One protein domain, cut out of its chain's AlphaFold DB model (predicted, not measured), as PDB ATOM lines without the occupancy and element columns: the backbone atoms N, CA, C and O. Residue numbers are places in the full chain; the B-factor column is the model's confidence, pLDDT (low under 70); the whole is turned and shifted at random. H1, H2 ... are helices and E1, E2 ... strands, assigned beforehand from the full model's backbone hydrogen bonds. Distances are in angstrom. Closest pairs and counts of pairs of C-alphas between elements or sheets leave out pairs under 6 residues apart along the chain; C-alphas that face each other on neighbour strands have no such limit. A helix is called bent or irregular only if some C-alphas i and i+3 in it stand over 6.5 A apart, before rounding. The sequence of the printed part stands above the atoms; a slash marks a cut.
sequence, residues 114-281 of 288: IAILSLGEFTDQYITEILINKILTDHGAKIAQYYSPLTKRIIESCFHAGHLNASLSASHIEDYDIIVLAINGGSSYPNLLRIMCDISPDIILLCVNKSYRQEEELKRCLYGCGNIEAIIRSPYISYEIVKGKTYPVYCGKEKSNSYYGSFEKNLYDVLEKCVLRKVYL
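Overview. This is residues 114 to 281 of the 288 residues of an uncharacterized protein of Selenomonadales bacterium (UniProt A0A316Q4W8). A parallel sheet of five strands forms the core, with H1 and H6 over one face and H4 over the other, H5 beside H4. E6 and E7 make a hairpin far out from this core, and residues 253 to 261 stick out as a loop before H6. The printed part has 168 residues with six named helices and seven named strands, which follow along the chain as E1 H1 E2 H2 H3 E3 H4 E4 H5 E5 E6 E7 H6; the order of the parallel sheet is E2 E3 E1 E4 E5, and E6 and E7 are antiparallel. The class is mixed, helices and strands; the whole is compact, with a radius of gyration of the C-alphas of 16.7 A and spans of 49 by 42 by 34 A.

Along the chain. E1, residues 114 to 119, begins at C-alpha 114 (-4.373, -36.910, -13.891). H1, residues 125 to 138, is 19.9 A long. Then come E2, 143 to 146; H2, 149 to 160, 16.4 A; H3, 166 to 169; E3, 178 to 184, 19.7 A; H4, 189 to 199, 15.5 A; E4, 203 to 208; H5, 215 to 223; E5, 230 to 233; E6, 237 to 242; and E7, 245 to 250. H6, residues 263 to 280, is 23.7 A long and ends at C-alpha 280 (3.975, -22.567, -11.537); it has a kink of 42 degrees near residue 272 and is only just irregular, C-alphas 274 and 277 being 6.8 A apart.

Arrangement. In the sheet, N 116 and O 181 of E1 and E3 are 2.8 A apart, within hydrogen-bond range, as are N 117 and O 205 of E1 and E4, 2.7 A, N 146 and O 180 of E2 and E3, 2.8 A, and N 206 and O 232 of E4 and E5, 2.8 A. Two strands with helices between make strand-helix-strand units: E2, H2, H3, E3 with a left-handed crossover and E4, H5, E5 with a right-handed one; E1, H1, E2 and E3, H4, E4 are split by a strand between, both right-handed. H1 runs along the strands over E3 and E1 at a height over the sheet of 8.7 A. H6 is on the same face, at 9.1 A, over E4. H4 is on the opposite face, at 10.6 A, over E3 and E1. H1, the hub, touches H3, the closest C-alphas being those of Thr 137 and Ser 167, 7.0 A. It only just touches H2, with 3 pairs of C-alphas within 8 A, Tyr 126 and Thr 151 closest at 5.5 A, and H6, also with 3 pairs, Ile 135 and Tyr 268 closest at 6.8 A. H4 touches H5 at a shallow tilt of 30 degrees, the same way, the C-alphas of Leu 193 and Cys 221 closest at 5.9 A. H2 and H5 only graze the sheet. In the hairpin E6 and E7, N 240 and O 247 are 2.7 A apart. Every O i to N i+4 pair is within hydrogen-bond range in H1, H2, H4 and H5, and 11 of 14 are in H6; H3 is too short for such a pair.

Size, cuts and confidence. The C-alphas of Lys 243 and Leu 281, the two farthest apart, are 55.5 A from each other. The printed part has no cut, and the one long link, E7 to H6, has 12 residues. The mean pLDDT of the printed part is 73.2; 58 residues are under 70, among them 235 to 266.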
ATOM      1  N   ILE A 114      -3.292 -36.837 -12.907       92.69
ATOM      2  CA  ILE A 114      -4.373 -36.910 -13.891       92.69
ATOM      3  C   ILE A 114      -4.578 -38.375 -14.278       92.69
ATOM      4  O   ILE A 114      -3.705 -38.995 -14.886       92.69
ATOM      5  N   ALA A 115      -5.749 -38.927 -13.969       90.81
ATOM      6  CA  ALA A 115      -6.143 -40.270 -14.378       90.81
ATOM      7  C   ALA A 115      -7.039 -40.218 -15.624       90.81
ATOM      8  O   ALA A 115      -8.104 -39.608 -15.607       90.81
ATOM      9  N   ILE A 116      -6.640 -40.890 -16.701       91.50
ATOM     10  CA  ILE A 116      -7.424 -41.044 -17.932       91.50
ATOM     11  C   ILE A 116      -8.042 -42.440 -17.924       91.50
ATOM     12  O   ILE A 116      -7.353 -43.435 -18.134       91.50
ATOM     13  N   LEU A 117      -9.346 -42.514 -17.684       86.25
ATOM     14  CA  LEU A 117     -10.105 -43.754 -17.627       86.25
ATOM     15  C   LEU A 117     -10.756 -44.061 -18.966       86.25
ATOM     16  O   LEU A 117     -11.641 -43.334 -19.410       86.25
ATOM     17  N   SER A 118     -10.375 -45.181 -19.567       85.50
ATOM     18  CA  SER A 118     -10.999 -45.691 -20.785       85.50
ATOM     19  C   SER A 118     -11.950 -46.830 -20.466       85.50
ATOM     20  O   SER A 118     -11.525 -47.867 -19.964       85.50
ATOM     21  N   LEU A 119     -13.242 -46.642 -20.726       77.88
ATOM     22  CA  LEU A 119     -14.295 -47.593 -20.374       77.88
ATOM     23  C   LEU A 119     -15.066 -48.030 -21.622       77.88
ATOM     24  O   LEU A 119     -15.800 -47.249 -22.235       77.88
ATOM     25  N   GLY A 120     -14.933 -49.313 -21.958       71.75
ATOM     26  CA  GLY A 120     -15.477 -49.902 -23.179       71.75
ATOM     27  C   GLY A 120     -14.503 -49.840 -24.356       71.75
ATOM     28  O   GLY A 120     -13.352 -49.433 -24.222       71.75
ATOM     29  N   GLU A 121     -14.967 -50.289 -25.517       70.56
ATOM     30  CA  GLU A 121     -14.152 -50.365 -26.731       70.56
ATOM     31  C   GLU A 121     -14.185 -49.050 -27.525       70.56
ATOM     32  O   GLU A 121     -15.162 -48.302 -27.450       70.56
ATOM     33  N   PHE A 122     -13.139 -48.805 -28.322       69.56
ATOM     34  CA  PHE A 122     -13.059 -47.709 -29.301       69.56
ATOM     35  C   PHE A 122     -13.368 -46.312 -28.736       69.56
ATOM     36  O   PHE A 122     -14.140 -45.544 -29.315       69.56
ATOM     37  N   THR A 123     -12.770 -46.002 -27.588       76.38
ATOM     38  CA  THR A 123     -12.906 -44.719 -26.895       76.38
ATOM     39  C   THR A 123     -11.906 -43.685 -27.421       76.38
ATOM     40  O   THR A 123     -10.903 -44.005 -28.060       76.38
ATOM     41  N   ASP A 124     -12.134 -42.425 -27.066       78.25
ATOM     42  CA  ASP A 124     -11.306 -41.270 -27.426       78.25
ATOM     43  C   ASP A 124      -9.996 -41.185 -26.601       78.25
ATOM     44  O   ASP A 124      -9.383 -40.120 -26.476       78.25
ATOM     45  N   GLN A 125      -9.562 -42.296 -25.991       86.69
ATOM     46  CA  GLN A 125      -8.443 -42.337 -25.049       86.69
ATOM     47  C   GLN A 125      -7.120 -41.897 -25.685       86.69
ATOM     48  O   GLN A 125      -6.463 -41.019 -25.136       86.69
ATOM     49  N   TYR A 126      -6.781 -42.427 -26.867       87.44
ATOM     50  CA  TYR A 126      -5.585 -42.025 -27.619       87.44
ATOM     51  C   TYR A 126      -5.531 -40.505 -27.818       87.44
ATOM     52  O   TYR A 126      -4.548 -39.854 -27.474       87.44
ATOM     53  N   ILE A 127      -6.630 -39.925 -28.312       84.12
ATOM     54  CA  ILE A 127      -6.728 -38.487 -28.588       84.12
ATOM     55  C   ILE A 127      -6.510 -37.688 -27.304       84.12
ATOM     56  O   ILE A 127      -5.774 -36.704 -27.292       84.12
ATOM     57  N   THR A 128      -7.151 -38.129 -26.224       87.00
ATOM     58  CA  THR A 128      -7.087 -37.479 -24.915       87.00
ATOM     59  C   THR A 128      -5.667 -37.517 -24.348       87.00
ATOM     60  O   THR A 128      -5.164 -36.488 -23.903       87.00
ATOM     61  N   GLU A 129      -4.986 -38.662 -24.426       92.19
ATOM     62  CA  GLU A 129      -3.600 -38.828 -23.976       92.19
ATOM     63  C   GLU A 129      -2.632 -37.884 -24.708       92.19
ATOM     64  O   GLU A 129      -1.822 -37.214 -24.060       92.19
ATOM     65  N   ILE A 130      -2.732 -37.803 -26.039       92.12
ATOM     66  CA  ILE A 130      -1.885 -36.927 -26.860       92.12
ATOM     67  C   ILE A 130      -2.192 -35.450 -26.589       92.12
ATOM     68  O   ILE A 130      -1.275 -34.638 -26.464       92.12
ATOM     69  N   LEU A 131      -3.471 -35.089 -26.461       88.44
ATOM     70  CA  LEU A 131      -3.880 -33.704 -26.241       88.44
ATOM     71  C   LEU A 131      -3.416 -33.165 -24.882       88.44
ATOM     72  O   LEU A 131      -2.942 -32.036 -24.807       88.44
ATOM     73  N   ILE A 132      -3.513 -33.968 -23.819       91.12
ATOM     74  CA  ILE A 132      -3.006 -33.583 -22.493       91.12
ATOM     75  C   ILE A 132      -1.501 -33.379 -22.543       91.12
ATOM     76  O   ILE A 132      -1.016 -32.373 -22.032       91.12
ATOM     77  N   ASN A 133      -0.774 -34.305 -23.177       93.31
ATOM     78  CA  ASN A 133       0.670 -34.182 -23.321       93.31
ATOM     79  C   ASN A 133       1.041 -32.851 -23.981       93.31
ATOM     80  O   ASN A 133       1.864 -32.113 -23.443       93.31
ATOM     81  N   LYS A 134       0.381 -32.532 -25.099       90.50
ATOM     82  CA  LYS A 134       0.566 -31.279 -25.828       90.50
ATOM     83  C   LYS A 134       0.300 -30.066 -24.948       90.50
ATOM     84  O   LYS A 134       1.192 -29.249 -24.769       90.50
ATOM     85  N   ILE A 135      -0.888 -29.979 -24.342       89.00
ATOM     86  CA  ILE A 135      -1.265 -28.830 -23.507       89.00
ATOM     87  C   ILE A 135      -0.254 -28.630 -22.377       89.00
ATOM     88  O   ILE A 135       0.214 -27.517 -22.168       89.00
ATOM     89  N   LEU A 136       0.102 -29.686 -21.646       91.06
ATOM     90  CA  LEU A 136       1.017 -29.578 -20.512       91.06
ATOM     91  C   LEU A 136       2.449 -29.221 -20.951       91.06
ATOM     92  O   LEU A 136       3.082 -28.364 -20.330       91.06
ATOM     93  N   THR A 137       2.941 -29.825 -22.038       90.12
ATOM     94  CA  THR A 137       4.298 -29.571 -22.553       90.12
ATOM     95  C   THR A 137       4.423 -28.178 -23.165       90.12
ATOM     96  O   THR A 137       5.428 -27.511 -22.930       90.12
ATOM     97  N   ASP A 138       3.396 -27.691 -23.868       88.50
ATOM     98  CA  ASP A 138       3.354 -26.331 -24.428       88.50
ATOM     99  C   ASP A 138       3.474 -25.253 -23.334       88.50
ATOM    100  O   ASP A 138       3.887 -24.127 -23.606       88.50
ATOM    101  N   HIS A 139       3.158 -25.600 -22.080       87.19
ATOM    102  CA  HIS A 139       3.332 -24.714 -20.926       87.19
ATOM    103  C   HIS A 139       4.684 -24.881 -20.226       87.19
ATOM    104  O   HIS A 139       5.000 -24.082 -19.352       87.19
ATOM    105  N   GLY A 140       5.490 -25.870 -20.614       87.25
ATOM    106  CA  GLY A 140       6.796 -26.154 -20.021       87.25
ATOM    107  C   GLY A 140       6.758 -27.085 -18.808       87.25
ATOM    108  O   GLY A 140       7.753 -27.160 -18.088       87.25
ATOM    109  N   ALA A 141       5.648 -27.793 -18.569       88.81
ATOM    110  CA  ALA A 141       5.562 -28.742 -17.464       88.81
ATOM    111  C   ALA A 141       6.370 -30.009 -17.773       88.81
ATOM    112  O   ALA A 141       6.296 -30.545 -18.880       88.81
ATOM    113  N   LYS A 142       7.089 -30.539 -16.780       90.69
ATOM    114  CA  LYS A 142       7.724 -31.860 -16.877       90.69
ATOM    115  C   LYS A 142       6.710 -32.935 -16.510       90.69
ATOM    116  O   LYS A 142       6.173 -32.937 -15.402       90.69
ATOM    117  N   ILE A 143       6.443 -33.864 -17.422       92.06
ATOM    118  CA  ILE A 143       5.354 -34.834 -17.260       92.06
ATOM    119  C   ILE A 143       5.923 -36.247 -17.115       92.06
ATOM    120  O   ILE A 143       6.732 -36.696 -17.927       92.06
ATOM    121  N   ALA A 144       5.446 -36.978 -16.110       93.25
ATOM    122  CA  ALA A 144       5.561 -38.430 -16.041       93.25
ATOM    123  C   ALA A 144       4.273 -39.051 -16.601       93.25
ATOM    124  O   ALA A 144       3.295 -39.247 -15.876       93.25
ATOM    125  N   GLN A 145       4.254 -39.324 -17.910       93.31
ATOM    126  CA  GLN A 145       3.079 -39.859 -18.600       93.31
ATOM    127  C   GLN A 145       3.204 -41.355 -18.903       93.31
ATOM    128  O   GLN A 145       4.171 -41.809 -19.514       93.31
ATOM    129  N   TYR A 146       2.184 -42.112 -18.503       92.06
ATOM    130  CA  TYR A 146       2.027 -43.535 -18.781       92.06
ATOM    131  C   TYR A 146       0.864 -43.723 -19.747       92.06
ATOM    132  O   TYR A 146      -0.302 -43.653 -19.361       92.06
ATOM    133  N   TYR A 147       1.213 -43.929 -21.013       90.94
ATOM    134  CA  TYR A 147       0.280 -44.120 -22.118       90.94
ATOM    135  C   TYR A 147      -0.409 -45.486 -22.081       90.94
ATOM    136  O   TYR A 147       0.138 -46.463 -21.560       90.94
ATOM    137  N   SER A 148      -1.586 -45.571 -22.700       88.25
ATOM    138  CA  SER A 148      -2.232 -46.859 -22.948       88.25
ATOM    139  C   SER A 148      -1.423 -47.698 -23.950       88.25
ATOM    140  O   SER A 148      -0.633 -47.153 -24.729       88.25
ATOM    141  N   PRO A 149      -1.612 -49.033 -23.984       85.50
ATOM    142  CA  PRO A 149      -0.893 -49.906 -24.911       85.50
ATOM    143  C   PRO A 149      -1.019 -49.481 -26.379       85.50
ATOM    144  O   PRO A 149      -0.026 -49.501 -27.102       85.50
ATOM    145  N   LEU A 150      -2.211 -49.052 -26.815       84.75
ATOM    146  CA  LEU A 150      -2.430 -48.576 -28.184       84.75
ATOM    147  C   LEU A 150      -1.595 -47.324 -28.476       84.75
ATOM    148  O   LEU A 150      -0.846 -47.305 -29.453       84.75
ATOM    149  N   THR A 151      -1.702 -46.297 -27.630       89.44
ATOM    150  CA  THR A 151      -0.949 -45.051 -27.809       89.44
ATOM    151  C   THR A 151       0.551 -45.309 -27.790       89.44
ATOM    152  O   THR A 151       1.267 -44.801 -28.647       89.44
ATOM    153  N   LYS A 152       1.027 -46.167 -26.878       89.06
ATOM    154  CA  LYS A 152       2.436 -46.556 -26.799       89.06
ATOM    155  C   LYS A 152       2.931 -47.197 -28.096       89.06
ATOM    156  O   LYS A 152       3.970 -46.784 -28.597       89.06
ATOM    157  N   ARG A 153       2.182 -48.141 -28.676       87.38
ATOM    158  CA  ARG A 153       2.548 -48.771 -29.959       87.38
ATOM    159  C   ARG A 153       2.639 -47.741 -31.088       87.38
ATOM    160  O   ARG A 153       3.572 -47.796 -31.878       87.38
ATOM    161  N   ILE A 154       1.708 -46.786 -31.151       89.25
ATOM    162  CA  ILE A 154       1.742 -45.708 -32.157       89.25
ATOM    163  C   ILE A 154       2.977 -44.818 -31.961       89.25
ATOM    164  O   ILE A 154       3.684 -44.539 -32.929       89.25
ATOM    165  N   ILE A 155       3.264 -44.414 -30.719       91.56
ATOM    166  CA  ILE A 155       4.448 -43.620 -30.361       91.56
ATOM    167  C   ILE A 155       5.735 -44.358 -30.758       91.56
ATOM    168  O   ILE A 155       6.589 -43.778 -31.424       91.56
ATOM    169  N   GLU A 156       5.859 -45.641 -30.414       90.56
ATOM    170  CA  GLU A 156       7.016 -46.481 -30.759       90.56
ATOM    171  C   GLU A 156       7.193 -46.617 -32.277       90.56
ATOM    172  O   GLU A 156       8.302 -46.453 -32.788       90.56
ATOM    173  N   SER A 157       6.107 -46.845 -33.021       90.88
ATOM    174  CA  SER A 157       6.133 -46.895 -34.486       90.88
ATOM    175  C   SER A 157       6.622 -45.583 -35.103       90.88
ATOM    176  O   SER A 157       7.469 -45.605 -35.996       90.88
ATOM    177  N   CYS A 158       6.140 -44.439 -34.610       91.50
ATOM    178  CA  CYS A 158       6.583 -43.125 -35.084       91.50
ATOM    179  C   CYS A 158       8.042 -42.840 -34.698       91.50
ATOM    180  O   CYS A 158       8.785 -42.248 -35.482       91.50
ATOM    181  N   PHE A 159       8.477 -43.293 -33.515       91.88
ATOM    182  CA  PHE A 159       9.856 -43.150 -33.049       91.88
ATOM    183  C   PHE A 159      10.823 -43.929 -33.936       91.88
ATOM    184  O   PHE A 159      11.818 -43.378 -34.401       91.88
ATOM    185  N   HIS A 160      10.510 -45.194 -34.225       90.75
ATOM    186  CA  HIS A 160      11.328 -46.032 -35.099       90.75
ATOM    187  C   HIS A 160      11.413 -45.503 -36.531       90.75
ATOM    188  O   HIS A 160      12.436 -45.700 -37.185       90.75
ATOM    189  N   ALA A 161      10.376 -44.807 -36.999       89.62
ATOM    190  CA  ALA A 161      10.389 -44.127 -38.288       89.62
ATOM    191  C   ALA A 161      11.152 -42.786 -38.274       89.62
ATOM    192  O   ALA A 161      11.377 -42.208 -39.329       89.62
ATOM    193  N   GLY A 162      11.572 -42.282 -37.107       90.50
ATOM    194  CA  GLY A 162      12.291 -41.010 -36.988       90.50
ATOM    195  C   GLY A 162      11.401 -39.769 -37.098       90.50
ATOM    196  O   GLY A 162      11.908 -38.682 -37.358       90.50
ATOM    197  N   HIS A 163      10.092 -39.930 -36.894       90.56
ATOM    198  CA  HIS A 163       9.099 -38.861 -36.996       90.56
ATOM    199  C   HIS A 163       8.458 -38.502 -35.653       90.56
ATOM    200  O   HIS A 163       7.611 -37.632 -35.603       90.56
ATOM    201  N   LEU A 164       8.795 -39.152 -34.540       93.94
ATOM    202  CA  LEU A 164       8.120 -38.845 -33.277       93.94
ATOM    203  C   LEU A 164       8.527 -37.475 -32.716       93.94
ATOM    204  O   LEU A 164       9.714 -37.202 -32.538       93.94
ATOM    205  N   ASN A 165       7.537 -36.683 -32.302       92.25
ATOM    206  CA  ASN A 165       7.775 -35.518 -31.457       92.25
ATOM    207  C   ASN A 165       8.411 -35.912 -30.123       92.25
ATOM    208  O   ASN A 165       7.859 -36.703 -29.351       92.25
ATOM    209  N   ALA A 166       9.570 -35.322 -29.838       90.81
ATOM    210  CA  ALA A 166      10.379 -35.657 -28.677       90.81
ATOM    211  C   ALA A 166       9.605 -35.574 -27.348       90.81
ATOM    212  O   ALA A 166       9.860 -36.395 -26.464       90.81
ATOM    213  N   SER A 167       8.625 -34.667 -27.217       89.88
ATOM    214  CA  SER A 167       7.801 -34.514 -26.005       89.88
ATOM    215  C   SER A 167       6.998 -35.765 -25.637       89.88
ATOM    216  O   SER A 167       6.793 -36.041 -24.456       89.88
ATOM    217  N   LEU A 168       6.584 -36.558 -26.628       90.56
ATOM    218  CA  LEU A 168       5.832 -37.799 -26.421       90.56
ATOM    219  C   LEU A 168       6.723 -38.948 -25.934       90.56
ATOM    220  O   LEU A 168       6.238 -39.904 -25.332       90.56
ATOM    221  N   SER A 169       8.030 -38.861 -26.190       84.19
ATOM    222  CA  SER A 169       9.030 -39.818 -25.693       84.19
ATOM    223  C   SER A 169       9.731 -39.367 -24.412       84.19
ATOM    224  O   SER A 169      10.335 -40.192 -23.723       84.19
ATOM    225  N   ALA A 170       9.656 -38.075 -24.081       72.44
ATOM    226  CA  ALA A 170      10.268 -37.480 -22.903       72.44
ATOM    227  C   ALA A 170       9.491 -37.872 -21.637       72.44
ATOM    228  O   ALA A 170       8.713 -37.106 -21.079       72.44
ATOM    229  N   SER A 171       9.697 -39.102 -21.173       64.56
ATOM    230  CA  SER A 171       9.231 -39.537 -19.861       64.56
ATOM    231  C   SER A 171      10.237 -39.073 -18.809       64.56
ATOM    232  O   SER A 171      11.313 -39.653 -18.659       64.56
ATOM    233  N   HIS A 172       9.910 -38.003 -18.084       64.81
ATOM    234  CA  HIS A 172      10.742 -37.511 -16.988       64.81
ATOM    235  C   HIS A 172      10.541 -38.373 -15.734       64.81
ATOM    236  O   HIS A 172       9.928 -37.931 -14.776       64.81
ATOM    237  N   ILE A 173      11.023 -39.619 -15.729       67.25
ATOM    238  CA  ILE A 173      10.754 -40.587 -14.642       67.25
ATOM    239  C   ILE A 173      11.351 -40.137 -13.292       67.25
ATOM    240  O   ILE A 173      10.844 -40.514 -12.237       67.25
ATOM    241  N   GLU A 174      12.399 -39.312 -13.312       71.94
ATOM    242  CA  GLU A 174      13.139 -38.905 -12.109       71.94
ATOM    243  C   GLU A 174      12.851 -37.463 -11.642       71.94
ATOM    244  O   GLU A 174      13.031 -37.167 -10.464       71.94
ATOM    245  N   ASP A 175      12.383 -36.575 -12.528       85.50
ATOM    246  CA  ASP A 175      12.152 -35.149 -12.236       85.50
ATOM    247  C   ASP A 175      10.929 -34.624 -13.000       85.50
ATOM    248  O   ASP A 175      11.043 -34.145 -14.128       85.50
ATOM    249  N   TYR A 176       9.750 -34.751 -12.391       91.06
ATOM    250  CA  TYR A 176       8.471 -34.381 -12.995       91.06
ATOM    251  C   TYR A 176       7.632 -33.487 -12.083       91.06
ATOM    252  O   TYR A 176       7.691 -33.558 -10.852       91.06
ATOM    253  N   ASP A 177       6.794 -32.675 -12.713       90.38
ATOM    254  CA  ASP A 177       5.833 -31.786 -12.075       90.38
ATOM    255  C   ASP A 177       4.454 -32.436 -11.969       90.38
ATOM    256  O   ASP A 177       3.764 -32.245 -10.972       90.38
ATOM    257  N   ILE A 178       4.066 -33.220 -12.980       92.88
ATOM    258  CA  ILE A 178       2.713 -33.767 -13.141       92.88
ATOM    259  C   ILE A 178       2.794 -35.250 -13.508       92.88
ATOM    260  O   ILE A 178       3.617 -35.647 -14.337       92.88
ATOM    261  N   ILE A 179       1.904 -36.061 -12.937       94.19
ATOM    262  CA  ILE A 179       1.737 -37.472 -13.296       94.19
ATOM    263  C   ILE A 179       0.474 -37.623 -14.150       94.19
ATOM    264  O   ILE A 179      -0.601 -37.163 -13.766       94.19
ATOM    265  N   VAL A 180       0.579 -38.304 -15.292       94.56
ATOM    266  CA  VAL A 180      -0.562 -38.612 -16.168       94.56
ATOM    267  C   VAL A 180      -0.633 -40.119 -16.387       94.56
ATOM    268  O   VAL A 180       0.301 -40.713 -16.922       94.56
ATOM    269  N   LEU A 181      -1.736 -40.750 -15.989       93.44
ATOM    270  CA  LEU A 181      -1.901 -42.205 -16.033       93.44
ATOM    271  C   LEU A 181      -3.092 -42.597 -16.902       93.44
ATOM    272  O   LEU A 181      -4.233 -42.282 -16.571       93.44
ATOM    273  N   ALA A 182      -2.845 -43.343 -17.977       91.44
ATOM    274  CA  ALA A 182      -3.891 -44.021 -18.728       91.44
ATOM    275  C   ALA A 182      -4.250 -45.356 -18.060       91.44
ATOM    276  O   ALA A 182      -3.400 -46.225 -17.868       91.44
ATOM    277  N   ILE A 183      -5.525 -45.527 -17.713       87.56
ATOM    278  CA  ILE A 183      -6.053 -46.702 -17.018       87.56
ATOM    279  C   ILE A 183      -7.167 -47.305 -17.876       87.56
ATOM    280  O   ILE A 183      -8.188 -46.668 -18.151       87.56
ATOM    281  N   ASN A 184      -6.976 -48.560 -18.282       78.62
ATOM    282  CA  ASN A 184      -7.927 -49.279 -19.123       78.62
ATOM    283  C   ASN A 184      -8.965 -50.044 -18.290       78.62
ATOM    284  O   ASN A 184      -8.651 -50.739 -17.320       78.62
ATOM    285  N   GLY A 185     -10.222 -49.922 -18.710       59.50
ATOM    286  CA  GLY A 185     -11.435 -50.380 -18.036       59.50
ATOM    287  C   GLY A 185     -11.700 -51.882 -18.028       59.50
ATOM    288  O   GLY A 185     -12.780 -52.275 -17.605       59.50
ATOM    289  N   GLY A 186     -10.746 -52.723 -18.438       59.00
ATOM    290  CA  GLY A 186     -10.823 -54.176 -18.205       59.00
ATOM    291  C   GLY A 186     -10.775 -54.546 -16.712       59.00
ATOM    292  O   GLY A 186     -11.038 -55.678 -16.316       59.00
ATOM    293  N   SER A 187     -10.465 -53.577 -15.844       61.06
ATOM    294  CA  SER A 187     -10.408 -53.761 -14.397       61.06
ATOM    295  C   SER A 187     -11.799 -53.909 -13.774       61.06
ATOM    296  O   SER A 187     -12.656 -53.040 -13.924       61.06
ATOM    297  N   SER A 188     -12.000 -54.967 -12.986       73.00
ATOM    298  CA  SER A 188     -13.187 -55.107 -12.134       73.00
ATOM    299  C   SER A 188     -13.351 -53.903 -11.192       73.00
ATOM    300  O   SER A 188     -12.366 -53.274 -10.799       73.00
ATOM    301  N   TYR A 189     -14.589 -53.610 -10.775       73.75
ATOM    302  CA  TYR A 189     -14.903 -52.496  -9.865       73.75
ATOM    303  C   TYR A 189     -13.971 -52.419  -8.633       73.75
ATOM    304  O   TYR A 189     -13.411 -51.349  -8.389       73.75
ATOM    305  N   PRO A 190     -13.705 -53.515  -7.885       78.62
ATOM    306  CA  PRO A 190     -12.791 -53.462  -6.742       78.62
ATOM    307  C   PRO A 190     -11.352 -53.103  -7.126       78.62
ATOM    308  O   PRO A 190     -10.664 -52.430  -6.362       78.62
ATOM    309  N   ASN A 191     -10.891 -53.542  -8.301       79.25
ATOM    310  CA  ASN A 191      -9.550 -53.221  -8.771       79.25
ATOM    311  C   ASN A 191      -9.438 -51.745  -9.161       79.25
ATOM    312  O   ASN A 191      -8.471 -51.094  -8.782       79.25
ATOM    313  N   LEU A 192     -10.445 -51.209  -9.859       80.38
ATOM    314  CA  LEU A 192     -10.495 -49.792 -10.209       80.38
ATOM    315  C   LEU A 192     -10.508 -48.913  -8.952       80.38
ATOM    316  O   LEU A 192      -9.719 -47.980  -8.865       80.38
ATOM    317  N   LEU A 193     -11.342 -49.249  -7.962       80.81
ATOM    318  CA  LEU A 193     -11.391 -48.532  -6.686       80.81
ATOM    319  C   LEU A 193     -10.035 -48.560  -5.970       80.81
ATOM    320  O   LEU A 193      -9.562 -47.523  -5.521       80.81
ATOM    321  N   ARG A 194      -9.381 -49.728  -5.905       83.56
ATOM    322  CA  ARG A 194      -8.035 -49.850  -5.326       83.56
ATOM    323  C   ARG A 194      -7.035 -48.943  -6.042       83.56
ATOM    324  O   ARG A 194      -6.343 -48.186  -5.376       83.56
ATOM    325  N   ILE A 195      -6.999 -48.990  -7.376       86.12
ATOM    326  CA  ILE A 195      -6.107 -48.145  -8.181       86.12
ATOM    327  C   ILE A 195      -6.350 -46.666  -7.876       86.12
ATOM    328  O   ILE A 195      -5.392 -45.937  -7.644       86.12
ATOM    329  N   MET A 196      -7.611 -46.227  -7.838       85.12
ATOM    330  CA  MET A 196      -7.957 -44.836  -7.539       85.12
ATOM    331  C   MET A 196      -7.538 -44.411  -6.130       85.12
ATOM    332  O   MET A 196      -7.036 -43.307  -5.968       85.12
ATOM    333  N   CYS A 197      -7.709 -45.270  -5.121       84.56
ATOM    334  CA  CYS A 197      -7.245 -44.986  -3.762       84.56
ATOM    335  C   CYS A 197      -5.717 -44.867  -3.696       84.56
ATOM    336  O   CYS A 197      -5.199 -43.949  -3.066       84.56
ATOM    337  N   ASP A 198      -5.005 -45.773  -4.364       86.19
ATOM    338  CA  ASP A 198      -3.544 -45.830  -4.334       86.19
ATOM    339  C   ASP A 198      -2.897 -44.633  -5.056       86.19
ATOM    340  O   ASP A 198      -1.892 -44.110  -4.580       86.19
ATOM    341  N   ILE A 199      -3.464 -44.185  -6.185       88.69
ATOM    342  CA  ILE A 199      -2.938 -43.029  -6.939       88.69
ATOM    343  C   ILE A 199      -3.525 -41.690  -6.473       88.69
ATOM    344  O   ILE A 199      -2.903 -40.664  -6.718       88.69
ATOM    345  N   SER A 200      -4.709 -41.702  -5.845       87.38
ATOM    346  CA  SER A 200      -5.450 -40.528  -5.351       87.38
ATOM    347  C   SER A 200      -5.479 -39.354  -6.350       87.38
ATOM    348  O   SER A 200      -4.848 -38.330  -6.100       87.38
ATOM    349  N   PRO A 201      -6.176 -39.484  -7.498       87.06
ATOM    350  CA  PRO A 201      -6.081 -38.509  -8.581       87.06
ATOM    351  C   PRO A 201      -6.765 -37.172  -8.255       87.06
ATOM    352  O   PRO A 201      -7.880 -37.158  -7.735       87.06
ATOM    353  N   ASP A 202      -6.152 -36.056  -8.658       83.94
ATOM    354  CA  ASP A 202      -6.766 -34.720  -8.604       83.94
ATOM    355  C   ASP A 202      -7.795 -34.530  -9.723       83.94
ATOM    356  O   ASP A 202      -8.827 -33.880  -9.540       83.94
ATOM    357  N   ILE A 203      -7.512 -35.095 -10.903       83.88
ATOM    358  CA  ILE A 203      -8.369 -34.998 -12.086       83.88
ATOM    359  C   ILE A 203      -8.627 -36.383 -12.650       83.88
ATOM    360  O   ILE A 203      -7.705 -37.174 -12.849       83.88
ATOM    361  N   ILE A 204      -9.887 -36.638 -12.999       82.06
ATOM    362  CA  ILE A 204     -10.285 -37.838 -13.729       82.06
ATOM    363  C   ILE A 204     -10.880 -37.452 -15.081       82.06
ATOM    364  O   ILE A 204     -11.826 -36.671 -15.166       82.06
ATOM    365  N   LEU A 205     -10.346 -38.040 -16.146       83.94
ATOM    366  CA  LEU A 205     -10.823 -37.889 -17.515       83.94
ATOM    367  C   LEU A 205     -11.480 -39.191 -17.961       83.94
ATOM    368  O   LEU A 205     -10.836 -40.231 -18.022       83.94
ATOM    369  N   LEU A 206     -12.776 -39.143 -18.248       79.25
ATOM    370  CA  LEU A 206     -13.586 -40.299 -18.613       79.25
ATOM    371  C   LEU A 206     -13.744 -40.382 -20.132       79.25
ATOM    372  O   LEU A 206     -14.485 -39.596 -20.722       79.25
ATOM    373  N   CYS A 207     -13.116 -41.385 -20.736       82.94
ATOM    374  CA  CYS A 207     -13.253 -41.761 -22.139       82.94
ATOM    375  C   CYS A 207     -14.162 -42.992 -22.218       82.94
ATOM    376  O   CYS A 207     -13.723 -44.113 -21.972       82.94
ATOM    377  N   VAL A 208     -15.452 -42.798 -22.499       73.75
ATOM    378  CA  VAL A 208     -16.472 -43.847 -22.311       73.75
ATOM    379  C   VAL A 208     -17.235 -44.119 -23.597       73.75
ATOM    380  O   VAL A 208     -17.726 -43.186 -24.230       73.75
ATOM    381  N   ASN A 209     -17.420 -45.399 -23.931       70.50
ATOM    382  CA  ASN A 209     -18.282 -45.813 -25.038       70.50
ATOM    383  C   ASN A 209     -19.787 -45.573 -24.729       70.50
ATOM    384  O   ASN A 209     -20.217 -45.808 -23.604       70.50
ATOM    385  N   LYS A 210     -20.641 -45.186 -25.701       60.44
ATOM    386  CA  LYS A 210     -22.129 -45.136 -25.557       60.44
ATOM    387  C   LYS A 210     -22.693 -46.389 -24.926       60.44
ATOM    388  O   LYS A 210     -23.692 -46.330 -24.222       60.44
ATOM    389  N   SER A 211     -22.168 -47.530 -25.360       60.22
ATOM    390  CA  SER A 211     -22.683 -48.838 -24.999       60.22
ATOM    391  C   SER A 211     -22.268 -49.228 -23.586       60.22
ATOM    392  O   SER A 211     -22.714 -50.268 -23.109       60.22
ATOM    393  N   TYR A 212     -21.468 -48.405 -22.898       67.69
ATOM    394  CA  TYR A 212     -21.108 -48.616 -21.509       67.69
ATOM    395  C   TYR A 212     -22.336 -48.436 -20.608       67.69
ATOM    396  O   TYR A 212     -22.802 -47.328 -20.350       67.69
ATOM    397  N   ARG A 213     -22.884 -49.559 -20.136       65.12
ATOM    398  CA  ARG A 213     -24.138 -49.604 -19.362       65.12
ATOM    399  C   ARG A 213     -23.952 -49.425 -17.852       65.12
ATOM    400  O   ARG A 213     -24.941 -49.379 -17.132       65.12
ATOM    401  N   GLN A 214     -22.714 -49.328 -17.370       68.69
ATOM    402  CA  GLN A 214     -22.367 -49.336 -15.940       68.69
ATOM    403  C   GLN A 214     -22.101 -47.929 -15.375       68.69
ATOM    404  O   GLN A 214     -21.308 -47.740 -14.456       68.69
ATOM    405  N   GLU A 215     -22.767 -46.909 -15.916       68.50
ATOM    406  CA  GLU A 215     -22.531 -45.507 -15.546       68.50
ATOM    407  C   GLU A 215     -22.776 -45.218 -14.053       68.50
ATOM    408  O   GLU A 215     -22.042 -44.446 -13.438       68.50
ATOM    409  N   GLU A 216     -23.759 -45.874 -13.436       66.25
ATOM    410  CA  GLU A 216     -24.043 -45.725 -12.003       66.25
ATOM    411  C   GLU A 216     -22.972 -46.366 -11.106       66.25
ATOM    412  O   GLU A 216     -22.650 -45.837 -10.043       66.25
ATOM    413  N   GLU A 217     -22.381 -47.482 -11.534       66.81
ATOM    414  CA  GLU A 217     -21.274 -48.129 -10.818       66.81
ATOM    415  C   GLU A 217     -20.006 -47.278 -10.915       66.81
ATOM    416  O   GLU A 217     -19.331 -47.056  -9.909       66.81
ATOM    417  N   LEU A 218     -19.742 -46.707 -12.094       71.94
ATOM    418  CA  LEU A 218     -18.661 -45.749 -12.294       71.94
ATOM    419  C   LEU A 218     -18.816 -44.527 -11.383       71.94
ATOM    420  O   LEU A 218     -17.871 -44.169 -10.687       71.94
ATOM    421  N   LYS A 219     -20.007 -43.915 -11.328       68.44
ATOM    422  CA  LYS A 219     -20.271 -42.792 -10.414       68.44
ATOM    423  C   LYS A 219     -19.946 -43.165  -8.969       68.44
ATOM    424  O   LYS A 219     -19.260 -42.406  -8.295       68.44
ATOM    425  N   ARG A 220     -20.385 -44.339  -8.499       66.31
ATOM    426  CA  ARG A 220     -20.105 -44.814  -7.130       66.31
ATOM    427  C   ARG A 220     -18.610 -44.976  -6.854       66.31
ATOM    428  O   ARG A 220     -18.171 -44.578  -5.781       66.31
ATOM    429  N   CYS A 221     -17.844 -45.502  -7.815       66.88
ATOM    430  CA  CYS A 221     -16.382 -45.537  -7.736       66.88
ATOM    431  C   CYS A 221     -15.812 -44.133  -7.537       66.88
ATOM    432  O   CYS A 221     -15.096 -43.892  -6.573       66.88
ATOM    433  N   LEU A 222     -16.165 -43.206  -8.428       68.31
ATOM    434  CA  LEU A 222     -15.595 -41.859  -8.456       68.31
ATOM    435  C   LEU A 222     -15.935 -41.068  -7.185       68.31
ATOM    436  O   LEU A 222     -15.054 -40.443  -6.611       68.31
ATOM    437  N   TYR A 223     -17.172 -41.164  -6.684       63.06
ATOM    438  CA  TYR A 223     -17.573 -40.523  -5.423       63.06
ATOM    439  C   TYR A 223     -16.928 -41.145  -4.178       63.06
ATOM    440  O   TYR A 223     -16.866 -40.497  -3.137       63.06
ATOM    441  N   GLY A 224     -16.474 -42.398  -4.258       60.34
ATOM    442  CA  GLY A 224     -15.764 -43.068  -3.168       60.34
ATOM    443  C   GLY A 224     -14.286 -42.680  -3.058       60.34
ATOM    444  O   GLY A 224     -13.651 -43.021  -2.061       60.34
ATOM    445  N   CYS A 225     -13.736 -41.985  -4.056       63.91
ATOM    446  CA  CYS A 225     -12.314 -41.676  -4.156       63.91
ATOM    447  C   CYS A 225     -12.034 -40.215  -3.770       63.91
ATOM    448  O   CYS A 225     -12.104 -39.350  -4.626       63.91
ATOM    449  N   GLY A 226     -11.685 -39.956  -2.504       60.22
ATOM    450  CA  GLY A 226     -10.976 -38.742  -2.045       60.22
ATOM    451  C   GLY A 226     -11.455 -37.363  -2.548       60.22
ATOM    452  O   GLY A 226     -12.588 -37.175  -2.979       60.22
ATOM    453  N   ASN A 227     -10.572 -36.362  -2.444       66.88
ATOM    454  CA  ASN A 227     -10.821 -34.988  -2.898       66.88
ATOM    455  C   ASN A 227     -10.426 -34.823  -4.377       66.88
ATOM    456  O   ASN A 227      -9.413 -34.200  -4.678       66.88
ATOM    457  N   ILE A 228     -11.217 -35.384  -5.294       73.25
ATOM    458  CA  ILE A 228     -11.072 -35.117  -6.735       73.25
ATOM    459  C   ILE A 228     -11.532 -33.680  -7.017       73.25
ATOM    460  O   ILE A 228     -12.653 -33.303  -6.672       73.25
ATOM    461  N   GLU A 229     -10.698 -32.883  -7.679       73.69
ATOM    462  CA  GLU A 229     -11.021 -31.495  -8.023       73.69
ATOM    463  C   GLU A 229     -11.897 -31.388  -9.266       73.69
ATOM    464  O   GLU A 229     -12.755 -30.505  -9.353       73.69
ATOM    465  N   ALA A 230     -11.691 -32.279 -10.238       72.94
ATOM    466  CA  ALA A 230     -12.456 -32.276 -11.475       72.94
ATOM    467  C   ALA A 230     -12.641 -33.676 -12.063       72.94
ATOM    468  O   ALA A 230     -11.718 -34.487 -12.131       72.94
ATOM    469  N   ILE A 231     -13.845 -33.920 -12.581       73.00
ATOM    470  CA  ILE A 231     -14.151 -35.064 -13.440       73.00
ATOM    471  C   ILE A 231     -14.615 -34.505 -14.781       73.00
ATOM    472  O   ILE A 231     -15.647 -33.837 -14.854       73.00
ATOM    473  N   ILE A 232     -13.865 -34.777 -15.845       71.69
ATOM    474  CA  ILE A 232     -14.210 -34.362 -17.206       71.69
ATOM    475  C   ILE A 232     -14.567 -35.606 -18.000       71.69
ATOM    476  O   ILE A 232     -13.866 -36.610 -17.950       71.69
ATOM    477  N   ARG A 233     -15.644 -35.543 -18.776       73.38
ATOM    478  CA  ARG A 233     -15.977 -36.590 -19.739       73.38
ATOM    479  C   ARG A 233     -15.548 -36.136 -21.125       73.38
ATOM    480  O   ARG A 233     -15.942 -35.047 -21.544       73.38
ATOM    481  N   SER A 234     -14.755 -36.946 -21.822       70.00
ATOM    482  CA  SER A 234     -14.449 -36.680 -23.227       70.00
ATOM    483  C   SER A 234     -15.745 -36.730 -24.046       70.00
ATOM    484  O   SER A 234     -16.684 -37.447 -23.668       70.00
ATOM    485  N   PRO A 235     -15.835 -36.007 -25.177       63.47
ATOM    486  CA  PRO A 235     -16.848 -36.331 -26.169       63.47
ATOM    487  C   PRO A 235     -16.731 -37.816 -26.528       63.47
ATOM    488  O   PRO A 235     -15.702 -38.453 -26.303       63.47
ATOM    489  N   TYR A 236     -17.830 -38.382 -27.006       56.22
ATOM    490  CA  TYR A 236     -17.857 -39.774 -27.416       56.22
ATOM    491  C   TYR A 236     -17.940 -39.873 -28.937       56.22
ATOM    492  O   TYR A 236     -18.864 -39.319 -29.547       56.22
ATOM    493  N   ILE A 237     -17.035 -40.647 -29.531       54.25
ATOM    494  CA  ILE A 237     -17.155 -41.124 -30.908       54.25
ATOM    495  C   ILE A 237     -18.123 -42.319 -30.918       54.25
ATOM    496  O   ILE A 237     -17.726 -43.442 -30.630       54.25
ATOM    497  N   SER A 238     -19.418 -42.098 -31.210       43.56
ATOM    498  CA  SER A 238     -20.391 -43.204 -31.320       43.56
ATOM    499  C   SER A 238     -20.246 -44.031 -32.564       43.56
ATOM    500  O   SER A 238     -19.583 -43.570 -33.468       43.56
ATOM    501  N   TYR A 239     -20.824 -45.239 -32.599       49.97
ATOM    502  CA  TYR A 239     -20.792 -46.120 -33.763       49.97
ATOM    503  C   TYR A 239     -22.183 -46.707 -34.066       49.97
ATOM    504  O   TYR A 239     -22.930 -47.054 -33.150       49.97
ATOM    505  N   GLU A 240     -22.519 -46.843 -35.343       37.91
ATOM    506  CA  GLU A 240     -23.670 -47.545 -35.908       37.91
ATOM    507  C   GLU A 240     -23.156 -48.676 -36.807       37.91
ATOM    508  O   GLU A 240     -22.177 -48.495 -37.514       37.91
ATOM    509  N   ILE A 241     -23.777 -49.857 -36.805       40.41
ATOM    510  CA  ILE A 241     -23.357 -50.963 -37.678       40.41
ATOM    511  C   ILE A 241     -24.340 -51.069 -38.846       40.41
ATOM    512  O   ILE A 241     -25.493 -51.447 -38.645       40.41
ATOM    513  N   VAL A 242     -23.890 -50.795 -40.075       36.47
ATOM    514  CA  VAL A 242     -24.708 -50.929 -41.296       36.47
ATOM    515  C   VAL A 242     -24.073 -51.963 -42.226       36.47
ATOM    516  O   VAL A 242     -22.972 -51.780 -42.743       36.47
ATOM    517  N   LYS A 243     -24.775 -53.079 -42.464       36.88
ATOM    518  CA  LYS A 243     -24.316 -54.177 -43.344       36.88
ATOM    519  C   LYS A 243     -22.937 -54.757 -42.958       36.88
ATOM    520  O   LYS A 243     -22.118 -55.031 -43.829       36.88
ATOM    521  N   GLY A 244     -22.670 -54.927 -41.661       35.53
ATOM    522  CA  GLY A 244     -21.412 -55.510 -41.164       35.53
ATOM    523  C   GLY A 244     -20.210 -54.558 -41.157       35.53
ATOM    524  O   GLY A 244     -19.108 -54.984 -40.832       35.53
ATOM    525  N   LYS A 245     -20.414 -53.277 -41.486       33.22
ATOM    526  CA  LYS A 245     -19.424 -52.205 -41.328       33.22
ATOM    527  C   LYS A 245     -19.810 -51.321 -40.139       33.22
ATOM    528  O   LYS A 245     -20.994 -51.031 -39.968       33.22
ATOM    529  N   THR A 246     -18.834 -50.913 -39.334       38.19
ATOM    530  CA  THR A 246     -19.017 -50.073 -38.136       38.19
ATOM    531  C   THR A 246     -18.733 -48.609 -38.490       38.19
ATOM    532  O   THR A 246     -17.615 -48.266 -38.858       38.19
ATOM    533  N   TYR A 247     -19.746 -47.751 -38.407       37.25
ATOM    534  CA  TYR A 247     -19.753 -46.342 -38.811       37.25
ATOM    535  C   TYR A 247     -19.756 -45.438 -37.593       37.25
ATOM    536  O   TYR A 247     -20.705 -45.501 -36.822       37.25
ATOM    537  N   PRO A 248     -18.777 -44.554 -37.414       37.00
ATOM    538  CA  PRO A 248     -18.818 -43.631 -36.302       37.00
ATOM    539  C   PRO A 248     -19.882 -42.531 -36.482       37.00
ATOM    540  O   PRO A 248     -19.883 -41.828 -37.486       37.00
ATOM    541  N   VAL A 249     -20.748 -42.312 -35.497       35.59
ATOM    542  CA  VAL A 249     -21.626 -41.145 -35.365       35.59
ATOM    543  C   VAL A 249     -21.056 -40.260 -34.256       35.59
ATOM    544  O   VAL A 249     -21.088 -40.637 -33.089       35.59
ATOM    545  N   TYR A 250     -20.571 -39.055 -34.549       40.19
ATOM    546  CA  TYR A 250     -20.314 -38.109 -33.459       40.19
ATOM    547  C   TYR A 250     -21.655 -37.502 -33.065       40.19
ATOM    548  O   TYR A 250     -22.385 -36.967 -33.903       40.19
ATOM    549  N   CYS A 251     -21.993 -37.554 -31.781       35.66
ATOM    550  CA  CYS A 251     -23.117 -36.787 -31.262       35.66
ATOM    551  C   CYS A 251     -22.705 -35.312 -31.126       35.66
ATOM    552  O   CYS A 251     -22.568 -34.801 -30.024       35.66
ATOM    553  N   GLY A 252     -22.509 -34.646 -32.267       31.25
ATOM    554  CA  GLY A 252     -22.333 -33.196 -32.390       31.25
ATOM    555  C   GLY A 252     -23.622 -32.451 -32.759       31.25
ATOM    556  O   GLY A 252     -23.591 -31.244 -32.963       31.25
ATOM    557  N   LYS A 253     -24.778 -33.130 -32.848       31.02
ATOM    558  CA  LYS A 253     -26.074 -32.436 -32.798       31.02
ATOM    559  C   LYS A 253     -26.530 -32.334 -31.352       31.02
ATOM    560  O   LYS A 253     -27.240 -33.200 -30.839       31.02
ATOM    561  N   GLU A 254     -26.086 -31.249 -30.731       35.03
ATOM    562  CA  GLU A 254     -26.608 -30.686 -29.495       35.03
ATOM    563  C   GLU A 254     -28.142 -30.666 -29.528       35.03
ATOM    564  O   GLU A 254     -28.775 -29.819 -30.161       35.03
ATOM    565  N   LYS A 255     -28.777 -31.584 -28.798       28.30
ATOM    566  CA  LYS A 255     -30.068 -31.261 -28.199       28.30
ATOM    567  C   LYS A 255     -29.770 -30.479 -26.929       28.30
ATOM    568  O   LYS A 255     -29.564 -31.066 -25.875       28.30
ATOM    569  N   SER A 256     -29.722 -29.157 -27.087       28.67
ATOM    570  CA  SER A 256     -30.093 -28.186 -26.056       28.67
ATOM    571  C   SER A 256     -29.532 -28.468 -24.656       28.67
ATOM    572  O   SER A 256     -30.309 -28.684 -23.730       28.67
ATOM    573  N   ASN A 257     -28.209 -28.446 -24.485       25.50
ATOM    574  CA  ASN A 257     -27.623 -28.211 -23.168       25.50
ATOM    575  C   ASN A 257     -26.454 -27.237 -23.295       25.50
ATOM    576  O   ASN A 257     -25.538 -27.421 -24.082       25.50
ATOM    577  N   SER A 258     -26.555 -26.161 -22.530       25.88
ATOM    578  CA  SER A 258     -25.852 -24.884 -22.644       25.88
ATOM    579  C   SER A 258     -24.441 -24.882 -22.048       25.88
ATOM    580  O   SER A 258     -23.990 -23.870 -21.519       25.88
ATOM    581  N   TYR A 259     -23.731 -26.003 -22.117       31.02
ATOM    582  CA  TYR A 259     -22.377 -26.110 -21.592       31.02
ATOM    583  C   TYR A 259     -21.466 -26.768 -22.621       31.02
ATOM    584  O   TYR A 259     -21.820 -27.803 -23.175       31.02
ATOM    585  N   TYR A 260     -20.280 -26.171 -22.758       30.36
ATOM    586  CA  TYR A 260     -19.063 -26.652 -23.420       30.36
ATOM    587  C   TYR A 260     -18.783 -26.089 -24.825       30.36
ATOM    588  O   TYR A 260     -19.429 -26.426 -25.808       30.36
ATOM    589  N   GLY A 261     -17.744 -25.237 -24.904       40.56
ATOM    590  CA  GLY A 261     -17.042 -24.902 -26.152       40.56
ATOM    591  C   GLY A 261     -16.213 -26.091 -26.666       40.56
ATOM    592  O   GLY A 261     -16.425 -27.216 -26.215       40.56
ATOM    593  N   SER A 262     -15.254 -25.875 -27.579       57.25
ATOM    594  CA  SER A 262     -14.387 -26.961 -28.078       57.25
ATOM    595  C   SER A 262     -13.774 -27.756 -26.911       57.25
ATOM    596  O   SER A 262     -13.279 -27.165 -25.953       57.25
ATOM    597  N   PHE A 263     -13.839 -29.093 -26.956       63.19
ATOM    598  CA  PHE A 263     -13.356 -29.977 -25.878       63.19
ATOM    599  C   PHE A 263     -11.932 -29.623 -25.422       63.19
ATOM    600  O   PHE A 263     -11.679 -29.537 -24.226       63.19
ATOM    601  N   GLU A 264     -11.052 -29.319 -26.376       64.38
ATOM    602  CA  GLU A 264      -9.692 -28.825 -26.139       64.38
ATOM    603  C   GLU A 264      -9.652 -27.554 -25.284       64.38
ATOM    604  O   GLU A 264      -8.881 -27.493 -24.334       64.38
ATOM    605  N   LYS A 265     -10.522 -26.572 -25.552       66.75
ATOM    606  CA  LYS A 265     -10.587 -25.333 -24.768       66.75
ATOM    607  C   LYS A 265     -11.060 -25.590 -23.337       66.75
ATOM    608  O   LYS A 265     -10.476 -25.061 -22.402       66.75
ATOM    609  N   ASN A 266     -12.083 -26.427 -23.153       67.69
ATOM    610  CA  ASN A 266     -12.550 -26.749 -21.800       67.69
ATOM    611  C   ASN A 266     -11.502 -27.556 -21.024       67.69
ATOM    612  O   ASN A 266     -11.313 -27.325 -19.833       67.69
ATOM    613  N   LEU A 267     -10.820 -28.494 -21.689       75.75
ATOM    614  CA  LEU A 267      -9.732 -29.263 -21.092       75.75
ATOM    615  C   LEU A 267      -8.586 -28.336 -20.676       75.75
ATOM    616  O   LEU A 267      -8.130 -28.424 -19.542       75.75
ATOM    617  N   TYR A 268      -8.181 -27.417 -21.554       77.56
ATOM    618  CA  TYR A 268      -7.206 -26.376 -21.244       77.56
ATOM    619  C   TYR A 268      -7.614 -25.571 -20.003       77.56
ATOM    620  O   TYR A 268      -6.840 -25.496 -19.055       77.56
ATOM    621  N   ASP A 269      -8.844 -25.046 -19.957       72.44
ATOM    622  CA  ASP A 269      -9.315 -24.211 -18.844       72.44
ATOM    623  C   ASP A 269      -9.286 -24.960 -17.498       72.44
ATOM    624  O   ASP A 269      -9.004 -24.365 -16.453       72.44
ATOM    625  N   VAL A 270      -9.585 -26.265 -17.504       77.56
ATOM    626  CA  VAL A 270      -9.522 -27.106 -16.299       77.56
ATOM    627  C   VAL A 270      -8.075 -27.402 -15.912       77.56
ATOM    628  O   VAL A 270      -7.723 -27.233 -14.746       77.56
ATOM    629  N   LEU A 271      -7.221 -27.788 -16.866       81.12
ATOM    630  CA  LEU A 271      -5.803 -28.042 -16.601       81.12
ATOM    631  C   LEU A 271      -5.092 -26.783 -16.095       81.12
ATOM    632  O   LEU A 271      -4.301 -26.873 -15.155       81.12
ATOM    633  N   GLU A 272      -5.409 -25.609 -16.645       81.75
ATOM    634  CA  GLU A 272      -4.858 -24.336 -16.185       81.75
ATOM    635  C   GLU A 272      -5.205 -24.086 -14.712       81.75
ATOM    636  O   GLU A 272      -4.323 -23.815 -13.894       81.75
ATOM    637  N   LYS A 273      -6.490 -24.212 -14.360       76.94
ATOM    638  CA  LYS A 273      -6.995 -23.919 -13.013       76.94
ATOM    639  C   LYS A 273      -6.542 -24.928 -11.963       76.94
ATOM    640  O   LYS A 273      -6.155 -24.517 -10.873       76.94
ATOM    641  N   CYS A 274      -6.621 -26.218 -12.275       76.31
ATOM    642  CA  CYS A 274      -6.446 -27.295 -11.301       76.31
ATOM    643  C   CYS A 274      -5.003 -27.806 -11.210       76.31
ATOM    644  O   CYS A 274      -4.617 -28.342 -10.173       76.31
ATOM    645  N   VAL A 275      -4.199 -27.649 -12.271       81.88
ATOM    646  CA  VAL A 275      -2.855 -28.247 -12.351       81.88
ATOM    647  C   VAL A 275      -1.786 -27.198 -12.609       81.88
ATOM    648  O   VAL A 275      -0.944 -26.968 -11.744       81.88
ATOM    649  N   LEU A 276      -1.815 -26.528 -13.762       80.25
ATOM    650  CA  LEU A 276      -0.707 -25.674 -14.203       80.25
ATOM    651  C   LEU A 276      -0.445 -24.530 -13.216       80.25
ATOM    652  O   LEU A 276       0.702 -24.284 -12.855       80.25
ATOM    653  N   ARG A 277      -1.489 -23.883 -12.685       76.81
ATOM    654  CA  ARG A 277      -1.315 -22.845 -11.654       76.81
ATOM    655  C   ARG A 277      -0.603 -23.349 -10.399       76.81
ATOM    656  O   ARG A 277       0.182 -22.595  -9.842       76.81
ATOM    657  N   LYS A 278      -0.830 -24.593  -9.972       73.50
ATOM    658  CA  LYS A 278      -0.158 -25.177  -8.796       73.50
ATOM    659  C   LYS A 278       1.301 -25.523  -9.064       73.50
ATOM    660  O   LYS A 278       2.117 -25.455  -8.159       73.50
ATOM    661  N   VAL A 279       1.613 -25.899 -10.302       71.81
ATOM    662  CA  VAL A 279       2.985 -26.199 -10.725       71.81
ATOM    663  C   VAL A 279       3.819 -24.918 -10.816       71.81
ATOM    664  O   VAL A 279       4.973 -24.911 -10.400       71.81
ATOM    665  N   TYR A 280       3.241 -23.821 -11.319       63.00
ATOM    666  CA  TYR A 280       3.975 -22.567 -11.537       63.00
ATOM    667  C   TYR A 280       3.949 -21.585 -10.359       63.00
ATOM    668  O   TYR A 280       4.813 -20.710 -10.290       63.00
ATOM    669  N   LEU A 281       2.980 -21.683  -9.444       51.78
ATOM    670  CA  LEU A 281       2.906 -20.799  -8.280       51.78
ATOM    671  C   LEU A 281       3.537 -21.481  -7.058       51.78
ATOM    672  O   LEU A 281       3.108 -22.572  -6.689       51.78
TER     673      LEU A 281